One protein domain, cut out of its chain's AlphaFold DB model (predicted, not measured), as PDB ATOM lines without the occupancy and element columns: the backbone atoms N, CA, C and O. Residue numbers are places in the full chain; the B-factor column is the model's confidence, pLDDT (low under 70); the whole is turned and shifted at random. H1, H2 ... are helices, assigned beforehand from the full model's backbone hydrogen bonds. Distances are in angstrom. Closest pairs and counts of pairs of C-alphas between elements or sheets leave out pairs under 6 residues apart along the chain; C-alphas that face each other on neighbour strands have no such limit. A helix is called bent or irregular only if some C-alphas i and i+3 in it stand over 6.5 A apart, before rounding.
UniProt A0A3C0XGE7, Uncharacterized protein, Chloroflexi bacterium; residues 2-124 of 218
ATOM      1  N   SER A   2     269.104 172.592 294.741       58.88
ATOM      2  CA  SER A   2     270.454 172.054 294.917       58.88
ATOM      3  C   SER A   2     270.406 170.529 294.818       58.88
ATOM      4  O   SER A   2     269.733 169.879 295.617       58.88
ATOM      5  N   THR A   3     271.069 169.965 293.813       71.94
ATOM      6  CA  THR A   3     271.182 168.518 293.632       71.94
ATOM      7  C   THR A   3     272.335 168.007 294.499       71.94
ATOM      8  O   THR A   3     273.484 168.379 294.292       71.94
ATOM      9  N   TRP A   4     272.016 167.178 295.493       77.19
ATOM     10  CA  TRP A   4     272.998 166.489 296.336       77.19
ATOM     11  C   TRP A   4     273.214 165.048 295.854       77.19
ATOM     12  O   TRP A   4     272.260 164.410 295.398       77.19
ATOM     13  N   ILE A   5     274.451 164.564 295.984       81.56
ATOM     14  CA  ILE A   5     274.881 163.183 295.741       81.56
ATOM     15  C   ILE A   5     275.761 162.721 296.913       81.56
ATOM     16  O   ILE A   5     276.545 163.512 297.444       81.56
ATOM     17  N   GLU A   6     275.630 161.458 297.317       83.00
ATOM     18  CA  GLU A   6     276.523 160.835 298.296       83.00
ATOM     19  C   GLU A   6     277.843 160.446 297.624       83.00
ATOM     20  O   GLU A   6     277.842 159.824 296.562       83.00
ATOM     21  N   LEU A   7     278.972 160.797 298.241       85.56
ATOM     22  CA  LEU A   7     280.299 160.419 297.767       85.56
ATOM     23  C   LEU A   7     281.032 159.671 298.878       85.56
ATOM     24  O   LEU A   7     281.313 160.236 299.934       85.56
ATOM     25  N   HIS A   8     281.361 158.405 298.637       84.44
ATOM     26  CA  HIS A   8     282.133 157.609 299.587       84.44
ATOM     27  C   HIS A   8     283.620 157.969 299.516       84.44
ATOM     28  O   HIS A   8     284.171 158.101 298.425       84.44
ATOM     29  N   ALA A   9     284.284 158.071 300.672       84.06
ATOM     30  CA  ALA A   9     285.709 158.410 300.760       84.06
ATOM     31  C   ALA A   9     286.610 157.443 299.964       84.06
ATOM     32  O   ALA A   9     287.610 157.861 299.387       84.06
ATOM     33  N   ASP A  10     286.207 156.177 299.838       88.94
ATOM     34  CA  ASP A  10     286.944 155.155 299.086       88.94
ATOM     35  C   ASP A  10     287.024 155.438 297.575       88.94
ATOM     36  O   ASP A  10     287.817 154.812 296.871       88.94
ATOM     37  N   VAL A  11     286.235 156.386 297.048       90.88
ATOM     38  CA  VAL A  11     286.226 156.728 295.616       90.88
ATOM     39  C   VAL A  11     287.611 157.146 295.113       90.88
ATOM     40  O   VAL A  11     287.986 156.782 294.001       90.88
ATOM     41  N   PHE A  12     288.393 157.852 295.934       91.50
ATOM     42  CA  PHE A  12     289.725 158.339 295.564       91.50
ATOM     43  C   PHE A  12     290.733 157.194 295.395       91.50
ATOM     44  O   PHE A  12     291.643 157.286 294.576       91.50
ATOM     45  N   GLU A  13     290.537 156.094 296.119       91.12
ATOM     46  CA  GLU A  13     291.409 154.914 296.106       91.12
ATOM     47  C   GLU A  13     290.863 153.792 295.205       91.12
ATOM     48  O   GLU A  13     291.495 152.751 295.008       91.12
ATOM     49  N   HIS A  14     289.680 153.984 294.618       92.69
ATOM     50  CA  HIS A  14     289.027 152.950 293.836       92.69
ATOM     51  C   HIS A  14     289.799 152.635 292.548       92.69
ATOM     52  O   HIS A  14     290.109 153.523 291.751       92.69
ATOM     53  N   ARG A  15     290.028 151.340 292.266       92.56
ATOM     54  CA  ARG A  15     290.851 150.880 291.127       92.56
ATOM     55  C   ARG A  15     290.450 151.483 289.775       92.56
ATOM     56  O   ARG A  15     291.319 151.767 288.958       92.56
ATOM     57  N   LYS A  16     289.144 151.696 289.545       92.75
ATOM     58  CA  LYS A  16     288.631 152.311 288.307       92.75
ATOM     59  C   LYS A  16     289.072 153.777 288.190       92.75
ATOM     60  O   LYS A  16     289.510 154.199 287.128       92.75
ATOM     61  N   ILE A  17     289.006 154.528 289.292       96.12
ATOM     62  CA  ILE A  17     289.443 155.928 289.354       96.12
ATOM     63  C   ILE A  17     290.958 156.004 289.171       96.12
ATOM     64  O   ILE A  17     291.422 156.744 288.313       96.12
ATOM     65  N   VAL A  18     291.729 155.174 289.877       95.88
ATOM     66  CA  VAL A  18     293.193 155.124 289.720       95.88
ATOM     67  C   VAL A  18     293.596 154.832 288.267       95.88
ATOM     68  O   VAL A  18     294.458 155.514 287.716       95.88
ATOM     69  N   ALA A  19     292.945 153.863 287.614       95.62
ATOM     70  CA  ALA A  19     293.229 153.510 286.223       95.62
ATOM     71  C   ALA A  19     292.997 154.686 285.260       95.62
ATOM     72  O   ALA A  19     293.868 155.007 284.449       95.62
ATOM     73  N   VAL A  20     291.857 155.371 285.378       97.25
ATOM     74  CA  VAL A  20     291.541 156.516 284.514       97.25
ATOM     75  C   VAL A  20     292.401 157.732 284.848       97.25
ATOM     76  O   VAL A  20     292.788 158.469 283.941       97.25
ATOM     77  N   ALA A  21     292.757 157.936 286.119       97.38
ATOM     78  CA  ALA A  21     293.595 159.055 286.532       97.38
ATOM     79  C   ALA A  21     294.987 158.941 285.899       97.38
ATOM     80  O   ALA A  21     295.499 159.896 285.313       97.38
ATOM     81  N   ASN A  22     295.561 157.737 285.903       96.44
ATOM     82  CA  ASN A  22     296.813 157.458 285.203       96.44
ATOM     83  C   ASN A  22     296.696 157.717 283.691       96.44
ATOM     84  O   ASN A  22     297.619 158.259 283.085       96.44
ATOM     85  N   ALA A  23     295.553 157.385 283.084       96.19
ATOM     86  CA  ALA A  23     295.335 157.546 281.649       96.19
ATOM     87  C   ALA A  23     295.080 158.999 281.208       96.19
ATOM     88  O   ALA A  23     295.441 159.358 280.085       96.19
ATOM     89  N   LEU A  24     294.433 159.826 282.038       96.50
ATOM     90  CA  LEU A  24     293.926 161.145 281.639       96.50
ATOM     91  C   LEU A  24     294.543 162.310 282.417       96.50
ATOM     92  O   LEU A  24     294.814 163.354 281.829       96.50
ATOM     93  N   THR A  25     294.763 162.158 283.720       95.38
ATOM     94  CA  THR A  25     295.179 163.242 284.625       95.38
ATOM     95  C   THR A  25     296.608 163.079 285.142       95.38
ATOM     96  O   THR A  25     296.990 163.769 286.078       95.38
ATOM     97  N   HIS A  26     297.423 162.229 284.509       95.94
ATOM     98  CA  HIS A  26     298.806 161.942 284.925       95.94
ATOM     99  C   HIS A  26     298.904 161.419 286.369       95.94
ATOM    100  O   HIS A  26     299.868 161.699 287.073       95.94
ATOM    101  N   GLY A  27     297.890 160.672 286.810       94.62
ATOM    102  CA  GLY A  27     297.827 160.088 288.151       94.62
ATOM    103  C   GLY A  27     297.188 160.983 289.216       94.62
ATOM    104  O   GLY A  27     297.023 160.526 290.340       94.62
ATOM    105  N   ASP A  28     296.776 162.210 288.884       97.00
ATOM    106  CA  ASP A  28     296.041 163.095 289.800       97.00
ATOM    107  C   ASP A  28     294.591 162.603 289.969       97.00
ATOM    108  O   ASP A  28     293.756 162.710 289.057       97.00
ATOM    109  N   ARG A  29     294.305 162.002 291.126       96.25
ATOM    110  CA  ARG A  29     293.038 161.314 291.420       96.25
ATOM    111  C   ARG A  29     291.970 162.310 291.832       96.25
ATOM    112  O   ARG A  29     290.815 162.174 291.442       96.25
ATOM    113  N   GLU A  30     292.369 163.338 292.559       97.12
ATOM    114  CA  GLU A  30     291.557 164.438 293.052       97.12
ATOM    115  C   GLU A  30     290.916 165.179 291.878       97.12
ATOM    116  O   GLU A  30     289.700 165.396 291.847       97.12
ATOM    117  N   LYS A  31     291.713 165.468 290.847       97.25
ATOM    118  CA  LYS A  31     291.234 166.073 289.607       97.25
ATOM    119  C   LYS A  31     290.241 165.184 288.869       97.25
ATOM    120  O   LYS A  31     289.207 165.676 288.413       97.25
ATOM    121  N   LEU A  32     290.523 163.885 288.744       97.31
ATOM    122  CA  LEU A  32     289.592 162.967 288.087       97.31
ATOM    123  C   LEU A  32     288.271 162.869 288.857       97.31
ATOM    124  O   LEU A  32     287.209 162.975 288.245       97.31
ATOM    125  N   VAL A  33     288.319 162.702 290.180       96.75
ATOM    126  CA  VAL A  33     287.114 162.639 291.019       96.75
ATOM    127  C   VAL A  33     286.302 163.927 290.889       96.75
ATOM    128  O   VAL A  33     285.080 163.852 290.789       96.75
ATOM    129  N   GLY A  34     286.944 165.094 290.768       96.88
ATOM    130  CA  GLY A  34     286.257 166.352 290.459       96.88
ATOM    131  C   GLY A  34     285.478 166.311 289.136       96.88
ATOM    132  O   GLY A  34     284.316 166.720 289.083       96.88
ATOM    133  N   HIS A  35     286.074 165.759 288.075       97.62
ATOM    134  CA  HIS A  35     285.384 165.556 286.795       97.62
ATOM    135  C   HIS A  35     284.225 164.555 286.901       97.62
ATOM    136  O   HIS A  35     283.181 164.757 286.280       97.62
ATOM    137  N   MET A  36     284.380 163.502 287.705       96.31
ATOM    138  CA  MET A  36     283.332 162.503 287.932       96.31
ATOM    139  C   MET A  36     282.164 163.059 288.731       96.31
ATOM    140  O   MET A  36     281.027 162.959 288.282       96.31
ATOM    141  N   ALA A  37     282.435 163.749 289.837       94.50
ATOM    142  CA  ALA A  37     281.412 164.430 290.618       94.50
ATOM    143  C   ALA A  37     280.612 165.416 289.756       94.50
ATOM    144  O   ALA A  37     279.381 165.454 289.824       94.50
ATOM    145  N   ARG A  38     281.295 166.174 288.890       95.56
ATOM    146  CA  ARG A  38     280.642 167.074 287.937       95.56
ATOM    147  C   ARG A  38     279.779 166.327 286.914       95.56
ATOM    148  O   ARG A  38     278.650 166.741 286.679       95.56
ATOM    149  N   LEU A  39     280.272 165.236 286.326       95.25
ATOM    150  CA  LEU A  39     279.497 164.438 285.369       95.25
ATOM    151  C   LEU A  39     278.252 163.817 286.020       95.25
ATOM    152  O   LEU A  39     277.160 163.896 285.460       95.25
ATOM    153  N   TRP A  40     278.396 163.230 287.209       93.31
ATOM    154  CA  TRP A  40     277.292 162.596 287.932       93.31
ATOM    155  C   TRP A  40     276.223 163.610 288.339       93.31
ATOM    156  O   TRP A  40     275.038 163.385 288.105       93.31
ATOM    157  N   THR A  41     276.629 164.760 288.884       92.12
ATOM    158  CA  THR A  41     275.685 165.831 289.243       92.12
ATOM    159  C   THR A  41     274.996 166.429 288.022       92.12
ATOM    160  O   THR A  41     273.788 166.636 288.066       92.12
ATOM    161  N   TRP A  42     275.714 166.629 286.912       94.00
ATOM    162  CA  TRP A  42     275.113 167.061 285.649       94.00
ATOM    163  C   TRP A  42     274.056 166.064 285.153       94.00
ATOM    164  O   TRP A  42     272.964 166.464 284.743       94.00
ATOM    165  N   SER A  43     274.354 164.768 285.248       93.12
ATOM    166  CA  SER A  43     273.476 163.695 284.766       93.12
ATOM    167  C   SER A  43     272.175 163.608 285.564       93.12
ATOM    168  O   SER A  43     271.123 163.385 284.982       93.12
ATOM    169  N   LEU A  44     272.188 163.904 286.867       88.19
ATOM    170  CA  LEU A  44     270.960 163.934 287.674       88.19
ATOM    171  C   LEU A  44     269.899 164.916 287.151       88.19
ATOM    172  O   LEU A  44     268.709 164.696 287.383       88.19
ATOM    173  N   ASP A  45     270.309 165.975 286.453       88.31
ATOM    174  CA  ASP A  45     269.390 166.967 285.899       88.31
ATOM    175  C   ASP A  45     269.092 166.716 284.408       88.31
ATOM    176  O   ASP A  45     267.952 166.904 283.975       88.31
ATOM    177  N   HIS A  46     270.079 166.243 283.636       90.12
ATOM    178  CA  HIS A  46     270.010 166.174 282.166       90.12
ATOM    179  C   HIS A  46     269.868 164.753 281.596       90.12
ATOM    180  O   HIS A  46     269.350 164.595 280.498       90.12
ATOM    181  N   ALA A  47     270.290 163.732 282.341       90.75
ATOM    182  CA  ALA A  47     270.277 162.319 281.962       90.75
ATOM    183  C   ALA A  47     269.826 161.471 283.165       90.75
ATOM    184  O   ALA A  47     270.599 160.719 283.758       90.75
ATOM    185  N   GLN A  48     268.572 161.668 283.592       87.00
ATOM    186  CA  GLN A  48     268.026 161.062 284.818       87.00
ATOM    187  C   GLN A  48     268.018 159.527 284.771       87.00
ATOM    188  O   GLN A  48     268.089 158.877 285.805       87.00
ATOM    189  N   ASP A  49     267.968 158.932 283.589       84.44
ATOM    190  CA  ASP A  49     268.089 157.491 283.370       84.44
ATOM    191  C   ASP A  49     269.547 157.005 283.279       84.44
ATOM    192  O   ASP A  49     269.776 155.818 283.064       84.44
ATOM    193  N   GLY A  50     270.528 157.901 283.433       89.31
ATOM    194  CA  GLY A  50     271.958 157.603 283.352       89.31
ATOM    195  C   GLY A  50     272.462 157.366 281.931       89.31
ATOM    196  O   GLY A  50     273.610 156.951 281.757       89.31
ATOM    197  N   ASP A  51     271.623 157.599 280.921       92.25
ATOM    198  CA  ASP A  51     271.941 157.355 279.522       92.25
ATOM    199  C   ASP A  51     272.567 158.588 278.865       92.25
ATOM    200  O   ASP A  51     271.936 159.642 278.754       92.25
ATOM    201  N   LEU A  52     273.807 158.466 278.390       94.94
ATOM    202  CA  LEU A  52     274.508 159.537 277.680       94.94
ATOM    203  C   LEU A  52     274.646 159.240 276.180       94.94
ATOM    204  O   LEU A  52     275.339 159.979 275.484       94.94
ATOM    205  N   SER A  53     273.994 158.197 275.654       93.12
ATOM    206  CA  SER A  53     274.072 157.812 274.232       93.12
ATOM    207  C   SER A  53     273.575 158.892 273.270       93.12
ATOM    208  O   SER A  53     274.006 158.947 272.119       93.12
ATOM    209  N   HIS A  54     272.712 159.788 273.749       91.88
ATOM    210  CA  HIS A  54     272.221 160.941 273.001       91.88
ATOM    211  C   HIS A  54     273.268 162.063 272.844       91.88
ATOM    212  O   HIS A  54     273.042 163.007 272.087       91.88
ATOM    213  N   LEU A  55     274.398 161.987 273.554       95.00
ATOM    214  CA  LEU A  55     275.456 162.994 273.547       95.00
ATOM    215  C   LEU A  55     276.657 162.541 272.723       95.00
ATOM    216  O   LEU A  55     277.056 161.376 272.729       95.00
ATOM    217  N   SER A  56     277.323 163.500 272.077       96.25
ATOM    218  CA  SER A  56     278.634 163.236 271.491       96.25
ATOM    219  C   SER A  56     279.694 163.062 272.587       96.25
ATOM    220  O   SER A  56     279.589 163.632 273.675       96.25
ATOM    221  N   ALA A  57     280.794 162.362 272.291       96.25
ATOM    222  CA  ALA A  57     281.904 162.226 273.243       96.25
ATOM    223  C   ALA A  57     282.490 163.583 273.688       96.25
ATOM    224  O   ALA A  57     283.006 163.724 274.798       96.25
ATOM    225  N   ARG A  58     282.397 164.606 272.825       97.25
ATOM    226  CA  ARG A  58     282.781 165.981 273.158       97.25
ATOM    227  C   ARG A  58     281.826 166.590 274.181       97.25
ATOM    228  O   ARG A  58     282.297 167.241 275.111       97.25
ATOM    229  N   ASP A  59     280.525 166.375 274.032       97.44
ATOM    230  CA  ASP A  59     279.514 166.920 274.943       97.44
ATOM    231  C   ASP A  59     279.546 166.215 276.298       97.44
ATOM    232  O   ASP A  59     279.481 166.887 277.325       97.44
ATOM    233  N   ILE A  60     279.792 164.900 276.324       97.44
ATOM    234  CA  ILE A  60     280.038 164.146 277.567       97.44
ATOM    235  C   ILE A  60     281.250 164.721 278.314       97.44
ATOM    236  O   ILE A  60     281.189 164.989 279.515       97.44
ATOM    237  N   ALA A  61     282.351 164.981 277.603       97.69
ATOM    238  CA  ALA A  61     283.520 165.625 278.194       97.69
ATOM    239  C   ALA A  61     283.195 167.031 278.732       97.69
ATOM    240  O   ALA A  61     283.598 167.375 279.843       97.69
ATOM    241  N   ARG A  62     282.420 167.838 277.997       97.69
ATOM    242  CA  ARG A  62     281.986 169.168 278.459       97.69
ATOM    243  C   ARG A  62     281.083 169.101 279.689       97.69
ATOM    244  O   ARG A  62     281.282 169.906 280.604       97.69
ATOM    245  N   ALA A  63     280.160 168.143 279.745       96.56
ATOM    246  CA  ALA A  63     279.326 167.880 280.913       96.56
ATOM    247  C   ALA A  63     280.196 167.603 282.151       96.56
ATOM    248  O   ALA A  63     280.014 168.242 283.186       96.56
ATOM    249  N   ALA A  64     281.238 166.777 282.002       97.25
ATOM    250  CA  ALA A  64     282.237 166.496 283.037       97.25
ATOM    251  C   ALA A  64     283.221 167.656 283.320       97.25
ATOM    252  O   ALA A  64     284.076 167.562 284.203       97.25
ATOM    253  N   GLY A  65     283.164 168.756 282.563       97.31
ATOM    254  CA  GLY A  65     284.133 169.851 282.663       97.31
ATOM    255  C   GLY A  65     285.536 169.504 282.174       97.31
ATOM    256  O   GLY A  65     286.495 170.186 282.530       97.31
ATOM    257  N   TRP A  66     285.669 168.435 281.395       97.88
ATOM    258  CA  TRP A  66     286.918 168.013 280.788       97.88
ATOM    259  C   TRP A  66     287.242 168.881 279.568       97.88
ATOM    260  O   TRP A  66     286.421 169.055 278.665       97.88
ATOM    261  N   ASN A  67     288.463 169.418 279.531       94.12
ATOM    262  CA  ASN A  67     288.933 170.293 278.449       94.12
ATOM    263  C   ASN A  67     289.839 169.582 277.430       94.12
ATOM    264  O   ASN A  67     290.272 170.209 276.467       94.12
ATOM    265  N   GLY A  68     290.147 168.298 277.637       94.00
ATOM    266  CA  GLY A  68     290.959 167.508 276.713       94.00
ATOM    267  C   GLY A  68     290.144 166.877 275.579       94.00
ATOM    268  O   GLY A  68     289.005 167.248 275.300       94.00
ATOM    269  N   ASN A  69     290.729 165.870 274.929       97.00
ATOM    270  CA  ASN A  69     290.057 165.127 273.866       97.00
ATOM    271  C   ASN A  69     288.885 164.297 274.433       97.00
ATOM    272  O   ASN A  69     289.092 163.450 275.304       97.00
ATOM    273  N   GLY A  70     287.670 164.535 273.926       96.88
ATOM    274  CA  GLY A  70     286.455 163.863 274.398       96.88
ATOM    275  C   GLY A  70     286.376 162.376 274.047       96.88
ATOM    276  O   GLY A  70     285.930 161.587 274.870       96.88
ATOM    277  N   GLN A  71     286.883 161.965 272.881       96.94
ATOM    278  CA  GLN A  71     286.939 160.545 272.504       96.94
ATOM    279  C   GLN A  71     287.851 159.768 273.456       96.94
ATOM    280  O   GLN A  71     287.455 158.737 273.987       96.94
ATOM    281  N   ARG A  72     289.036 160.315 273.760       97.06
ATOM    282  CA  ARG A  72     289.958 159.724 274.743       97.06
ATOM    283  C   ARG A  72     289.341 159.667 276.143       97.06
ATOM    284  O   ARG A  72     289.554 158.694 276.856       97.06
ATOM    285  N   PHE A  73     288.585 160.697 276.526       97.56
ATOM    286  CA  PHE A  73     287.883 160.742 277.808       97.56
ATOM    287  C   PHE A  73     286.854 159.612 277.924       97.56
ATOM    288  O   PHE A  73     286.936 158.804 278.844       97.56
ATOM    289  N   VAL A  74     285.935 159.507 276.961       96.81
ATOM    290  CA  VAL A  74     284.896 158.464 276.957       96.81
ATOM    291  C   VAL A  74     285.505 157.067 276.849       96.81
ATOM    292  O   VAL A  74     285.087 156.174 277.585       96.81
ATOM    293  N   ALA A  75     286.519 156.878 276.001       95.75
ATOM    294  CA  ALA A  75     287.209 155.598 275.860       95.75
ATOM    295  C   ALA A  75     287.826 155.136 277.187       95.75
ATOM    296  O   ALA A  75     287.528 154.036 277.641       95.75
ATOM    297  N   ALA A  76     288.589 155.999 277.867       96.56
ATOM    298  CA  ALA A  76     289.213 155.655 279.146       96.56
ATOM    299  C   ALA A  76     288.178 155.325 280.238       96.56
ATOM    300  O   ALA A  76     288.368 154.385 281.010       96.56
ATOM    301  N   LEU A  77     287.062 156.062 280.295       96.25
ATOM    302  CA  LEU A  77     285.972 155.751 281.227       96.25
ATOM    303  C   LEU A  77     285.303 154.409 280.912       96.25
ATOM    304  O   LEU A  77     284.948 153.675 281.833       96.25
ATOM    305  N   THR A  78     285.141 154.089 279.629       94.50
ATOM    306  CA  THR A  78     284.536 152.829 279.178       94.50
ATOM    307  C   THR A  78     285.452 151.643 279.482       94.50
ATOM    308  O   THR A  78     285.012 150.649 280.050       94.50
ATOM    309  N   GLU A  79     286.751 151.766 279.197       92.44
ATOM    310  CA  GLU A  79     287.763 150.745 279.507       92.44
ATOM    311  C   GLU A  79     287.845 150.438 281.009       92.44
ATOM    312  O   GLU A  79     288.048 149.290 281.407       92.44
ATOM    313  N   ALA A  80     287.651 151.451 281.856       91.75
ATOM    314  CA  ALA A  80     287.617 151.291 283.303       91.75
ATOM    315  C   ALA A  80     286.239 150.881 283.859       91.75
ATOM    316  O   ALA A  80     286.086 150.793 285.079       91.75
ATOM    317  N   CYS A  81     285.234 150.643 283.010       91.81
ATOM    318  CA  CYS A  81     283.848 150.363 283.403       91.81
ATOM    319  C   CYS A  81     283.256 151.431 284.346       91.81
ATOM    320  O   CYS A  81     282.576 151.103 285.324       91.81
ATOM    321  N   LEU A  82     283.586 152.704 284.123       90.94
ATOM    322  CA  LEU A  82     282.845 153.846 284.675       90.94
ATOM    323  C   LEU A  82     281.681 154.234 283.754       90.94
ATOM    324  O   LEU A  82     280.670 154.746 284.231       90.94
ATOM    325  N   LEU A  83     281.820 153.944 282.458       93.44
ATOM    326  CA  LEU A  83     280.739 153.934 281.478       93.44
ATOM    327  C   LEU A  83     280.591 152.530 280.874       93.44
ATOM    328  O   LEU A  83     281.579 151.811 280.728       93.44
ATOM    329  N   ASP A  84     279.369 152.164 280.504       90.50
ATOM    330  CA  ASP A  84     279.063 150.946 279.751       90.50
ATOM    331  C   ASP A  84     279.219 151.154 278.234       90.50
ATOM    332  O   ASP A  84     279.293 152.283 277.736       90.50
ATOM    333  N   ALA A  85     279.213 150.050 277.476       74.19
ATOM    334  CA  ALA A  85     279.182 150.062 276.014       74.19
ATOM    335  C   ALA A  85     277.827 150.606 275.513       74.19
ATOM    336  O   ALA A  85     276.869 149.859 275.348       74.19
ATOM    337  N   GLY A  86     277.734 151.925 275.331       80.44
ATOM    338  CA  GLY A  86     276.479 152.629 275.032       80.44
ATOM    339  C   GLY A  86     276.375 153.985 275.734       80.44
ATOM    340  O   GLY A  86     275.285 154.399 276.103       80.44
ATOM    341  N   PRO A  87     277.508 154.690 275.876       82.56
ATOM    342  CA  PRO A  87     277.917 155.472 277.060       82.56
ATOM    343  C   PRO A  87     276.813 155.698 278.107       82.56
ATOM    344  O   PRO A  87     276.254 156.782 278.234       82.56
ATOM    345  N   ARG A  88     276.523 154.667 278.897       91.94
ATOM    346  CA  ARG A  88     275.636 154.742 280.065       91.94
ATOM    347  C   ARG A  88     276.481 154.767 281.328       91.94
ATOM    348  O   ARG A  88     277.525 154.120 281.367       91.94
ATOM    349  N   ILE A  89     276.068 155.514 282.348       92.19
ATOM    350  CA  ILE A  89     276.783 155.522 283.629       92.19
ATOM    351  C   ILE A  89     276.622 154.157 284.293       92.19
ATOM    352  O   ILE A  89     275.507 153.692 284.527       92.19
ATOM    353  N   HIS A  90     277.754 153.525 284.596       89.31
ATOM    354  CA  HIS A  90     277.769 152.200 285.200       89.31
ATOM    355  C   HIS A  90     277.141 152.228 286.602       89.31
ATOM    356  O   HIS A  90     277.402 153.149 287.376       89.31
ATOM    357  N   ASP A  91     276.333 151.213 286.922       83.12
ATOM    358  CA  ASP A  91     275.603 151.068 288.195       83.12
ATOM    359  C   ASP A  91     274.697 152.271 288.557       83.12
ATOM    360  O   ASP A  91     274.396 152.515 289.727       83.12
ATOM    361  N   TRP A  92     274.229 153.030 287.553       87.62
ATOM    362  CA  TRP A  92     273.392 154.215 287.777       87.62
ATOM    363  C   TRP A  92     272.103 153.908 288.544       87.62
ATOM    364  O   TRP A  92     271.778 154.612 289.496       87.62
ATOM    365  N   ASP A  93     271.382 152.849 288.181       77.19
ATOM    366  CA  ASP A  93     270.124 152.498 288.850       77.19
ATOM    367  C   ASP A  93     270.341 152.051 290.303       77.19
ATOM    368  O   ASP A  93     269.517 152.348 291.172       77.19
ATOM    369  N   ASP A  94     271.483 151.417 290.579       70.69
ATOM    370  CA  ASP A  94     271.847 150.933 291.911       70.69
ATOM    371  C   ASP A  94     272.181 152.105 292.863       70.69
ATOM    372  O   ASP A  94     271.885 152.029 294.057       70.69
ATOM    373  N   TYR A  95     272.723 153.221 292.351       67.56
ATOM    374  CA  TYR A  95     273.123 154.388 293.159       67.56
ATOM    375  C   TYR A  95     272.175 155.596 293.070       67.56
ATOM    376  O   TYR A  95     271.834 156.210 294.083       67.56
ATOM    377  N   ALA A  96     271.737 155.964 291.870       68.81
ATOM    378  CA  ALA A  96     270.885 157.125 291.623       68.81
ATOM    379  C   ALA A  96     269.395 156.763 291.521       68.81
ATOM    380  O   ALA A  96     268.547 157.620 291.787       68.81
ATOM    381  N   GLY A  97     269.052 155.509 291.203       63.72
ATOM    382  CA  GLY A  97     267.665 155.074 290.999       63.72
ATOM    383  C   GLY A  97     266.773 155.308 292.223       63.72
ATOM    384  O   GLY A  97     265.702 155.908 292.112       63.72
ATOM    385  N   MET A  98     267.242 154.952 293.425       64.88
ATOM    386  CA  MET A  98     266.497 155.209 294.669       64.88
ATOM    387  C   MET A  98     266.334 156.707 294.974       64.88
ATOM    388  O   MET A  98     265.278 157.138 295.453       64.88
ATOM    389  N   LEU A  99     267.361 157.516 294.688       67.44
ATOM    390  CA  LEU A  99     267.332 158.967 294.892       67.44
ATOM    391  C   LEU A  99     266.313 159.633 293.955       67.44
ATOM    392  O   LEU A  99     265.542 160.502 294.377       67.44
ATOM    393  N   LEU A 100     266.293 159.219 292.691       68.25
ATOM    394  CA  LEU A 100     265.410 159.765 291.665       68.25
ATOM    395  C   LEU A 100     263.959 159.324 291.854       68.25
ATOM    396  O   LEU A 100     263.058 160.153 291.724       68.25
ATOM    397  N   GLU A 101     263.724 158.075 292.256       69.56
ATOM    398  CA  GLU A 101     262.386 157.580 292.590       69.56
ATOM    399  C   GLU A 101     261.800 158.336 293.793       69.56
ATOM    400  O   GLU A 101     260.645 158.771 293.762       69.56
ATOM    401  N   ARG A 102     262.611 158.624 294.823       70.75
ATOM    402  CA  ARG A 102     262.190 159.503 295.929       70.75
ATOM    403  C   ARG A 102     261.825 160.904 295.424       70.75
ATOM    404  O   ARG A 102     260.753 161.408 295.760       70.75
ATOM    405  N   ARG A 103     262.658 161.522 294.573       72.50
ATOM    406  CA  ARG A 103     262.359 162.842 293.977       72.50
ATOM    407  C   ARG A 103     261.088 162.819 293.131       72.50
ATOM    408  O   ARG A 103     260.340 163.798 293.126       72.50
ATOM    409  N   ARG A 104     260.837 161.740 292.390       73.38
ATOM    410  CA  ARG A 104     259.616 161.561 291.602       73.38
ATOM    411  C   ARG A 104     258.388 161.547 292.511       73.38
ATOM    412  O   ARG A 104     257.503 162.377 292.313       73.38
ATOM    413  N   ARG A 105     258.391 160.714 293.554       76.50
ATOM    414  CA  ARG A 105     257.301 160.638 294.542       76.50
ATOM    415  C   ARG A 105     257.060 161.965 295.254       76.50
ATOM    416  O   ARG A 105     255.917 162.383 295.406       76.50
ATOM    417  N   ASP A 106     258.119 162.675 295.640       75.94
ATOM    418  CA  ASP A 106     257.995 163.994 296.271       75.94
ATOM    419  C   ASP A 106     257.405 165.047 295.318       75.94
ATOM    420  O   ASP A 106     256.597 165.881 295.739       75.94
ATOM    421  N   ARG A 107     257.776 165.016 294.029       75.25
ATOM    422  CA  ARG A 107     257.184 165.892 293.003       75.25
ATOM    423  C   ARG A 107     255.710 165.572 292.776       75.25
ATOM    424  O   ARG A 107     254.914 166.501 292.674       75.25
ATOM    425  N   GLU A 108     255.350 164.296 292.699       83.19
ATOM    426  CA  GLU A 108     253.963 163.848 292.538       83.19
ATOM    427  C   GLU A 108     253.111 164.241 293.752       83.19
ATOM    428  O   GLU A 108     252.061 164.857 293.571       83.19
ATOM    429  N   ARG A 109     253.612 164.024 294.977       80.94
ATOM    430  CA  ARG A 109     252.956 164.476 296.213       80.94
ATOM    431  C   ARG A 109     252.727 165.984 296.204       80.94
ATOM    432  O   ARG A 109     251.600 166.427 296.387       80.94
ATOM    433  N   LYS A 110     253.765 166.783 295.929       79.62
ATOM    434  CA  LYS A 110     253.631 168.247 295.860       79.62
ATOM    435  C   LYS A 110     252.630 168.675 294.791       79.62
ATOM    436  O   LYS A 110     251.806 169.543 295.050       79.62
ATOM    437  N   LYS A 111     252.668 168.072 293.598       83.25
ATOM    438  CA  LYS A 111     251.686 168.353 292.538       83.25
ATOM    439  C   LYS A 111     250.259 168.055 293.003       83.25
ATOM    440  O   LYS A 111     249.385 168.885 292.773       83.25
ATOM    441  N   ALA A 112     250.039 166.928 293.681       83.38
ATOM    442  CA  ALA A 112     248.741 166.570 294.244       83.38
ATOM    443  C   ALA A 112     248.296 167.552 295.341       83.38
ATOM    444  O   ALA A 112     247.163 168.020 295.310       83.38
ATOM    445  N   GLU A 113     249.194 167.952 296.247       84.31
ATOM    446  CA  GLU A 113     248.920 168.965 297.277       84.31
ATOM    447  C   GLU A 113     248.544 170.323 296.665       84.31
ATOM    448  O   GLU A 113     247.566 170.943 297.083       84.31
ATOM    449  N   TYR A 114     249.283 170.797 295.656       84.81
ATOM    450  CA  TYR A 114     248.957 172.045 294.959       84.81
ATOM    451  C   TYR A 114     247.642 171.941 294.179       84.81
ATOM    452  O   TYR A 114     246.879 172.908 294.146       84.81
ATOM    453  N   ALA A 115     247.353 170.790 293.566       84.56
ATOM    454  CA  ALA A 115     246.084 170.547 292.888       84.56
ATOM    455  C   ALA A 115     244.910 170.563 293.879       84.56
ATOM    456  O   ALA A 115     243.937 171.273 293.639       84.56
ATOM    457  N   ALA A 116     245.035 169.883 295.022       82.25
ATOM    458  CA  ALA A 116     244.034 169.881 296.085       82.25
ATOM    459  C   ALA A 116     243.813 171.289 296.661       82.25
ATOM    460  O   ALA A 116     242.675 171.739 296.754       82.25
ATOM    461  N   LYS A 117     244.885 172.042 296.948       83.25
ATOM    462  CA  LYS A 117     244.785 173.446 297.390       83.25
ATOM    463  C   LYS A 117     244.078 174.334 296.363       83.25
ATOM    464  O   LYS A 117     243.279 175.180 296.749       83.25
ATOM    465  N   ARG A 118     244.339 174.143 295.063       81.81
ATOM    466  CA  ARG A 118     243.648 174.874 293.982       81.81
ATOM    467  C   ARG A 118     242.170 174.504 293.863       81.81
ATOM    468  O   ARG A 118     241.385 175.373 293.502       81.81
ATOM    469  N   LEU A 119     241.803 173.249 294.119       80.25
ATOM    470  CA  LEU A 119     240.405 172.812 294.137       80.25
ATOM    471  C   LEU A 119     239.670 173.411 295.338       80.25
ATOM    472  O   LEU A 119     238.662 174.078 295.140       80.25
ATOM    473  N   ILE A 120     240.251 173.318 296.537       80.38
ATOM    474  CA  ILE A 120     239.694 173.920 297.757       80.38
ATOM    475  C   ILE A 120     239.524 175.436 297.590       80.38
ATOM    476  O   ILE A 120     238.464 175.960 297.896       80.38
ATOM    477  N   ALA A 121     240.523 176.139 297.041       76.75
ATOM    478  CA  ALA A 121     240.447 177.583 296.783       76.75
ATOM    479  C   ALA A 121     239.409 177.978 295.712       76.75
ATOM    480  O   ALA A 121     238.974 179.126 295.670       76.75
ATOM    481  N   ARG A 122     239.038 177.053 294.818       72.75
ATOM    482  CA  ARG A 122     237.965 177.255 293.834       72.75
ATOM    483  C   ARG A 122     236.587 177.011 294.445       72.75
ATOM    484  O   ARG A 122     235.663 177.751 294.129       72.75
ATOM    485  N   GLU A 123     236.458 176.000 295.300       71.69
ATOM    486  CA  GLU A 123     235.208 175.638 295.980       71.69
ATOM    487  C   GLU A 123     234.834 176.624 297.091       71.69
ATOM    488  O   GLU A 123     233.654 176.875 297.310       71.69
ATOM    489  N   SER A 124     235.816 177.248 297.747       66.50
ATOM    490  CA  SER A 124     235.578 178.235 298.807       66.50
ATOM    491  C   SER A 124     235.155 179.628 298.319       66.50
ATOM    492  O   SER A 124     235.017 180.524 299.144       66.50
TER     493      SER A 124
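Overview. This is residues 2 to 124 of the 218 residues of an uncharacterized protein of Chloroflexi bacterium (UniProt A0A3C0XGE7). A compact head of five helices, in which H1, H2 and H4 pack on H3 and H5 packs on H2 and H4, sends out one long helical arm, H6, whose residues 102 to 123 stick out free. In the head, H2, H3, H4 and H5 make a ring of contacts, each touching the next, and H1 sits by the first residues of H3. The printed part has 123 residues, with six named helices in the order H1 to H6 and no named strand; the class is all helix. It is loose, with a radius of gyration of the C-alphas of 18.4 A, and spans 67 by 30 by 22 A, the arm making the length.

Along the chain. Begin at Ser 2 and go along to C-alpha 9 at (285.709, 158.410, 300.760), where H1 begins; it holds residues 9 to 13. H1 is irregular, but only just: C-alphas 9 and 12 are 6.6 A apart. H2 holds residues 15 to 24 and is 14.3 A long. Find C-alpha 29 at (293.038, 161.314, 291.420); from there H3 runs to residue 46, 25.3 A away. H4 holds residues 57 to 63, and H5 holds residues 70 to 79, 14.1 A long. H6 runs from residue 92 to C-alpha 123 at (235.208, 175.638, 295.980), 44.5 A in length, with a kink of 29 degrees near residue 99. It too is irregular, only just: C-alphas 95 and 98 are 6.8 A apart.

Arrangement. Start at the hub, H3, which touches three helices. With residues 29 to 33 alone it touches H1, closest at the C-alphas of Phe 12 and Arg 29, 6.1 A apart. With residues 29 to 33 alone it also touches H2, about perpendicular at 80 degrees; the C-alphas of Ala 21 and Arg 29 come closest, at 5.4 A. With residues 38 to 42 alone it touches H4, about perpendicular at 90 degrees, closest at the C-alphas of Leu 39 and Ala 63, 5.6 A apart. H4 touches H5, about perpendicular at 88 degrees, closest at the C-alphas of Arg 58 and Gly 70, 4.4 A apart. H5 touches H2 at a shallow tilt of 27 degrees, opposite ways, with the C-alphas of Val 20 and Ala 76 closest at 5.9 A. The helix packing is mostly crossed. H3 and H6 are close but not clearly touching, with the C-alphas of Leu 44 and Ala 96 closest at 7.9 A; H3 and H5 are apart. In H2, H4 and H5 every O i to N i+4 pair is within hydrogen-bond range; in H3 13 of 14 are, in H6 26 of 28, and in H1 0 of 1, beside 1 of 2 O i to N i+3 pairs.

Size, cuts and confidence. The C-alphas of His 26 and Ser 124, the two farthest apart, are 66.8 A from each other. Without residues 102 to 124, which stand free, the body spans 37 by 30 by 24 A. The printed part has no cut, and the link from H5 to H6, residues 80 to 91, is long. The mean pLDDT of the printed part is 87.9; look for values under 70 at residue 2, residues 95 to 101 and residue 124.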